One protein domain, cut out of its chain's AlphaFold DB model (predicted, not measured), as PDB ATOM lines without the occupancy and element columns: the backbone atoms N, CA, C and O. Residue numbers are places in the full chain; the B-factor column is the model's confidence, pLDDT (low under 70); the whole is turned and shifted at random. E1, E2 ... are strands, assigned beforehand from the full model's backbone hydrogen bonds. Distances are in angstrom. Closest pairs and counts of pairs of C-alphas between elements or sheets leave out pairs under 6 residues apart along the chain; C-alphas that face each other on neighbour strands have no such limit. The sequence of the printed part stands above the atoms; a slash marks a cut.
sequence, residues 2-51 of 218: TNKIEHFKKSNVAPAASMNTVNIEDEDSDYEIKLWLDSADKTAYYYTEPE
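What this domain is: This is residues 2 to 51 of the 218 residues of the protein "BspA family leucine-rich repeat surface protein" of Candidatus Saccharibacteria bacterium (UniProt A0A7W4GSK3). With little regular structure, this is a small three-stranded sheet and a long loop, residues 11 to 33, which crosses one face from E1 to the far edge, where residues 22 to 23 pair antiparallel with residues 34 to 35 of E2. The printed part has 50 residues, 14 of them in named strands, E1, E2 and E3 along the chain, and no named helix: all strand. The sheet is mixed, in the order E1, E3, E2. It is only just compact, close to loose, with a radius of gyration of the C-alphas of 11.2 A and spans of 31 by 21 by 20 A.

Where its parts are: E1, residues 7 to 10, begins at C-alpha 7 (459.827, 315.837, 487.454). E2, residues 34 to 38, is 13.1 A long. E3, residues 43 to 47, is 12.7 A long and ends at C-alpha 47 (473.767, 315.298, 484.172).

How they stand to each other: E3, the inner strand, is parallel to E1, with N 44 and O 7 2.8 A apart. E2 and E3 form an antiparallel hairpin, with N 36 and O 45 2.9 A apart.

The domain as a whole: The printed part has no cut. The link E1 to E2 is long. Residues 2 to 3 have pLDDT under 70.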
ATOM      1  N   THR A   2     455.684 315.498 476.246       52.66
ATOM      2  CA  THR A   2     455.453 316.274 477.490       52.66
ATOM      3  C   THR A   2     454.252 315.878 478.367       52.66
ATOM      4  O   THR A   2     454.146 316.348 479.495       52.66
ATOM      5  N   ASN A   3     453.361 314.986 477.921       58.78
ATOM      6  CA  ASN A   3     452.159 314.623 478.697       58.78
ATOM      7  C   ASN A   3     452.394 313.569 479.796       58.78
ATOM      8  O   ASN A   3     451.428 313.072 480.367       58.78
ATOM      9  N   LYS A   4     453.648 313.177 480.059       82.19
ATOM     10  CA  LYS A   4     453.976 312.128 481.039       82.19
ATOM     11  C   LYS A   4     455.100 312.469 482.014       82.19
ATOM     12  O   LYS A   4     455.300 311.676 482.920       82.19
ATOM     13  N   ILE A   5     455.835 313.566 481.820       93.38
ATOM     14  CA  ILE A   5     456.938 313.938 482.716       93.38
ATOM     15  C   ILE A   5     456.386 314.817 483.832       93.38
ATOM     16  O   ILE A   5     455.704 315.804 483.555       93.38
ATOM     17  N   GLU A   6     456.678 314.426 485.066       96.75
ATOM     18  CA  GLU A   6     456.228 315.093 486.291       96.75
ATOM     19  C   GLU A   6     457.399 315.739 487.045       96.75
ATOM     20  O   GLU A   6     457.176 316.636 487.851       96.75
ATOM     21  N   HIS A   7     458.644 315.364 486.737       97.75
ATOM     22  CA  HIS A   7     459.827 315.837 487.454       97.75
ATOM     23  C   HIS A   7     460.957 316.204 486.490       97.75
ATOM     24  O   HIS A   7     461.168 315.511 485.491       97.75
ATOM     25  N   PHE A   8     461.713 317.258 486.799       97.75
ATOM     26  CA  PHE A   8     462.974 317.583 486.125       97.75
ATOM     27  C   PHE A   8     464.080 317.694 487.170       97.75
ATOM     28  O   PHE A   8     464.003 318.560 488.038       97.75
ATOM     29  N   LYS A   9     465.071 316.797 487.139       97.81
ATOM     30  CA  LYS A   9     466.035 316.650 488.240       97.81
ATOM     31  C   LYS A   9     467.470 316.538 487.760       97.81
ATOM     32  O   LYS A   9     467.741 315.881 486.755       97.81
ATOM     33  N   LYS A  10     468.400 317.096 488.533       96.88
ATOM     34  CA  LYS A  10     469.818 316.787 488.370       96.88
ATOM     35  C   LYS A  10     470.078 315.366 488.862       96.88
ATOM     36  O   LYS A  10     469.638 314.975 489.943       96.88
ATOM     37  N   SER A  11     470.810 314.580 488.086       96.69
ATOM     38  CA  SER A  11     471.380 313.322 488.553       96.69
ATOM     39  C   SER A  11     472.742 313.575 489.191       96.69
ATOM     40  O   SER A  11     473.573 314.286 488.634       96.69
ATOM     41  N   ASN A  12     473.007 312.927 490.324       94.62
ATOM     42  CA  ASN A  12     474.326 312.953 490.972       94.62
ATOM     43  C   ASN A  12     475.298 311.919 490.386       94.62
ATOM     44  O   ASN A  12     476.458 311.855 490.783       94.62
ATOM     45  N   VAL A  13     474.816 311.073 489.474       94.69
ATOM     46  CA  VAL A  13     475.605 310.041 488.800       94.69
ATOM     47  C   VAL A  13     475.422 310.151 487.295       94.69
ATOM     48  O   VAL A  13     474.319 310.422 486.811       94.69
ATOM     49  N   ALA A  14     476.499 309.911 486.551       95.94
ATOM     50  CA  ALA A  14     476.429 309.829 485.103       95.94
ATOM     51  C   ALA A  14     475.440 308.724 484.673       95.94
ATOM     52  O   ALA A  14     475.353 307.683 485.338       95.94
ATOM     53  N   PRO A  15     474.700 308.915 483.567       96.44
ATOM     54  CA  PRO A  15     473.814 307.881 483.049       96.44
ATOM     55  C   PRO A  15     474.611 306.631 482.660       96.44
ATOM     56  O   PRO A  15     475.762 306.709 482.222       96.44
ATOM     57  N   ALA A  16     473.994 305.455 482.800       94.69
ATOM     58  CA  ALA A  16     474.610 304.205 482.364       94.69
ATOM     59  C   ALA A  16     474.937 304.258 480.861       94.69
ATOM     60  O   ALA A  16     474.155 304.783 480.077       94.69
ATOM     61  N   ALA A  17     476.041 303.639 480.433       93.25
ATOM     62  CA  ALA A  17     476.468 303.662 479.028       93.25
ATOM     63  C   ALA A  17     475.434 303.078 478.038       93.25
ATOM     64  O   ALA A  17     475.476 303.376 476.850       93.25
ATOM     65  N   SER A  18     474.508 302.239 478.516       94.25
ATOM     66  CA  SER A  18     473.409 301.669 477.725       94.25
ATOM     67  C   SER A  18     472.157 302.552 477.668       94.25
ATOM     68  O   SER A  18     471.182 302.185 477.015       94.25
ATOM     69  N   MET A  19     472.126 303.653 478.418       94.75
ATOM     70  CA  MET A  19     470.979 304.546 478.509       94.75
ATOM     71  C   MET A  19     470.910 305.442 477.275       94.75
ATOM     72  O   MET A  19     471.921 305.962 476.813       94.75
ATOM     73  N   ASN A  20     469.704 305.631 476.747       95.12
ATOM     74  CA  ASN A  20     469.499 306.540 475.631       95.12
ATOM     75  C   ASN A  20     469.458 307.981 476.156       95.12
ATOM     76  O   ASN A  20     468.504 308.358 476.839       95.12
ATOM     77  N   THR A  21     470.499 308.756 475.860       97.31
ATOM     78  CA  THR A  21     470.653 310.149 476.296       97.31
ATOM     79  C   THR A  21     470.635 311.097 475.102       97.31
ATOM     80  O   THR A  21     471.047 310.734 474.002       97.31
ATOM     81  N   VAL A  22     470.215 312.335 475.336       97.00
ATOM     82  CA  VAL A  22     470.341 313.456 474.400       97.00
ATOM     83  C   VAL A  22     471.330 314.454 474.992       97.00
ATOM     84  O   VAL A  22     471.198 314.795 476.163       97.00
ATOM     85  N   ASN A  23     472.307 314.916 474.210       95.38
ATOM     86  CA  ASN A  23     473.128 316.060 474.602       95.38
ATOM     87  C   ASN A  23     472.328 317.348 474.350       95.38
ATOM     88  O   ASN A  23     471.825 317.540 473.241       95.38
ATOM     89  N   ILE A  24     472.155 318.170 475.383       93.38
ATOM     90  CA  ILE A  24     471.349 319.403 475.365       93.38
ATOM     91  C   ILE A  24     472.187 320.660 475.626       93.38
ATOM     92  O   ILE A  24     471.631 321.705 475.959       93.38
ATOM     93  N   GLU A  25     473.510 320.551 475.535       92.12
ATOM     94  CA  GLU A  25     474.393 321.710 475.620       92.12
ATOM     95  C   GLU A  25     474.249 322.655 474.413       92.12
ATOM     96  O   GLU A  25     473.723 322.281 473.362       92.12
ATOM     97  N   ASP A  26     474.762 323.874 474.576       86.88
ATOM     98  CA  ASP A  26     475.031 324.805 473.476       86.88
ATOM     99  C   ASP A  26     476.399 324.476 472.837       86.88
ATOM    100  O   ASP A  26     477.266 323.910 473.503       86.88
ATOM    101  N   GLU A  27     476.624 324.848 471.574       84.00
ATOM    102  CA  GLU A  27     477.861 324.537 470.829       84.00
ATOM    103  C   GLU A  27     479.121 325.125 471.490       84.00
ATOM    104  O   GLU A  27     480.214 324.581 471.337       84.00
ATOM    105  N   ASP A  28     478.955 326.207 472.254       82.88
ATOM    106  CA  ASP A  28     480.023 326.895 472.986       82.88
ATOM    107  C   ASP A  28     480.212 326.380 474.430       82.88
ATOM    108  O   ASP A  28     480.937 326.990 475.223       82.88
ATOM    109  N   SER A  29     479.537 325.295 474.820       86.94
ATOM    110  CA  SER A  29     479.658 324.727 476.165       86.94
ATOM    111  C   SER A  29     480.987 323.988 476.358       86.94
ATOM    112  O   SER A  29     481.426 323.203 475.521       86.94
ATOM    113  N   ASP A  30     481.623 324.205 477.513       88.94
ATOM    114  CA  ASP A  30     482.840 323.483 477.912       88.94
ATOM    115  C   ASP A  30     482.549 322.029 478.340       88.94
ATOM    116  O   ASP A  30     483.472 321.217 478.473       88.94
ATOM    117  N   TYR A  31     481.280 321.707 478.618       91.75
ATOM    118  CA  TYR A  31     480.867 320.431 479.193       91.75
ATOM    119  C   TYR A  31     479.547 319.934 478.616       91.75
ATOM    120  O   TYR A  31     478.542 320.642 478.621       91.75
ATOM    121  N   GLU A  32     479.535 318.646 478.280       94.12
ATOM    122  CA  GLU A  32     478.336 317.946 477.839       94.12
ATOM    123  C   GLU A  32     477.242 317.988 478.919       94.12
ATOM    124  O   GLU A  32     477.503 317.779 480.114       94.12
ATOM    125  N   ILE A  33     475.995 318.188 478.490       96.06
ATOM    126  CA  ILE A  33     474.818 318.094 479.355       96.06
ATOM    127  C   ILE A  33     473.935 316.973 478.818       96.06
ATOM    128  O   ILE A  33     473.243 317.122 477.814       96.06
ATOM    129  N   LYS A  34     473.939 315.830 479.500       97.06
ATOM    130  CA  LYS A  34     473.157 314.653 479.109       97.06
ATOM    131  C   LYS A  34     471.776 314.715 479.722       97.06
ATOM    132  O   LYS A  34     471.671 314.794 480.938       97.06
ATOM    133  N   LEU A  35     470.742 314.578 478.906       97.50
ATOM    134  CA  LEU A  35     469.345 314.456 479.309       97.50
ATOM    135  C   LEU A  35     468.825 313.049 478.991       97.50
ATOM    136  O   LEU A  35     469.032 312.540 477.889       97.50
ATOM    137  N   TRP A  36     468.096 312.432 479.913       96.81
ATOM    138  CA  TRP A  36     467.349 311.198 479.656       96.81
ATOM    139  C   TRP A  36     466.030 311.181 480.416       96.81
ATOM    140  O   TRP A  36     465.792 311.976 481.322       96.81
ATOM    141  N   LEU A  37     465.155 310.257 480.027       94.69
ATOM    142  CA  LEU A  37     463.852 310.073 480.651       94.69
ATOM    143  C   LEU A  37     463.817 308.736 481.381       94.69
ATOM    144  O   LEU A  37     464.089 307.694 480.780       94.69
ATOM    145  N   ASP A  38     463.404 308.762 482.641       94.12
ATOM    146  CA  ASP A  38     462.953 307.580 483.357       94.12
ATOM    147  C   ASP A  38     461.418 307.558 483.351       94.12
ATOM    148  O   ASP A  38     460.729 308.393 483.937       94.12
ATOM    149  N   SER A  39     460.846 306.608 482.611       91.75
ATOM    150  CA  SER A  39     459.392 306.481 482.497       91.75
ATOM    151  C   SER A  39     458.727 305.852 483.721       91.75
ATOM    152  O   SER A  39     457.507 305.961 483.850       91.75
ATOM    153  N   ALA A  40     459.489 305.151 484.567       93.38
ATOM    154  CA  ALA A  40     458.954 304.476 485.745       93.38
ATOM    155  C   ALA A  40     458.643 305.487 486.852       93.38
ATOM    156  O   ALA A  40     457.579 305.398 487.468       93.38
ATOM    157  N   ASP A  41     459.525 306.467 487.051       94.88
ATOM    158  CA  ASP A  41     459.324 307.563 488.005       94.88
ATOM    159  C   ASP A  41     458.840 308.873 487.353       94.88
ATOM    160  O   ASP A  41     458.544 309.827 488.065       94.88
ATOM    161  N   LYS A  42     458.707 308.907 486.016       96.31
ATOM    162  CA  LYS A  42     458.277 310.072 485.219       96.31
ATOM    163  C   LYS A  42     459.212 311.281 485.333       96.31
ATOM    164  O   LYS A  42     458.760 312.427 485.220       96.31
ATOM    165  N   THR A  43     460.504 311.042 485.514       97.06
ATOM    166  CA  THR A  43     461.516 312.090 485.649       97.06
ATOM    167  C   THR A  43     462.310 312.271 484.365       97.06
ATOM    168  O   THR A  43     462.777 311.314 483.747       97.06
ATOM    169  N   ALA A  44     462.498 313.525 483.966       97.00
ATOM    170  CA  ALA A  44     463.578 313.917 483.078       97.00
ATOM    171  C   ALA A  44     464.813 314.225 483.932       97.00
ATOM    172  O   ALA A  44     464.810 315.181 484.709       97.00
ATOM    173  N   TYR A  45     465.848 313.402 483.813       97.88
ATOM    174  CA  TYR A  45     467.113 313.611 484.503       97.88
ATOM    175  C   TYR A  45     468.106 314.294 483.576       97.88
ATOM    176  O   TYR A  45     468.212 313.907 482.411       97.88
ATOM    177  N   TYR A  46     468.866 315.249 484.105       97.69
ATOM    178  CA  TYR A  46     470.045 315.779 483.431       97.69
ATOM    179  C   TYR A  46     471.316 315.551 484.251       97.69
ATOM    180  O   TYR A  46     471.279 315.450 485.477       97.69
ATOM    181  N   TYR A  47     472.451 315.466 483.569       97.38
ATOM    182  CA  TYR A  47     473.767 315.298 484.172       97.38
ATOM    183  C   TYR A  47     474.809 316.101 483.405       97.38
ATOM    184  O   TYR A  47     474.811 316.107 482.175       97.38
ATOM    185  N   THR A  48     475.730 316.705 484.138       95.88
ATOM    186  CA  THR A  48     476.978 317.248 483.612       95.88
ATOM    187  C   THR A  48     478.073 316.995 484.656       95.88
ATOM    188  O   THR A  48     477.768 316.869 485.844       95.88
ATOM    189  N   GLU A  49     479.323 316.841 484.220       94.25
ATOM    190  CA  GLU A  49     480.477 316.614 485.108       94.25
ATOM    191  C   GLU A  49     480.716 317.761 486.113       94.25
ATOM    192  O   GLU A  49     480.933 317.476 487.295       94.25
ATOM    193  N   PRO A  50     480.694 319.053 485.717       92.94
ATOM    194  CA  PRO A  50     480.785 320.147 486.674       92.94
ATOM    195  C   PRO A  50     479.553 320.216 487.572       92.94
ATOM    196  O   PRO A  50     478.439 319.859 487.204       92.94
ATOM    197  N   GLU A  51     479.731 320.789 488.760       89.19
ATOM    198  CA  GLU A  51     478.589 320.986 489.646       89.19
ATOM    199  C   GLU A  51     477.577 321.963 489.041       89.19
ATOM    200  O   GLU A  51     476.374 321.730 489.137       89.19
TER     201      GLU A  51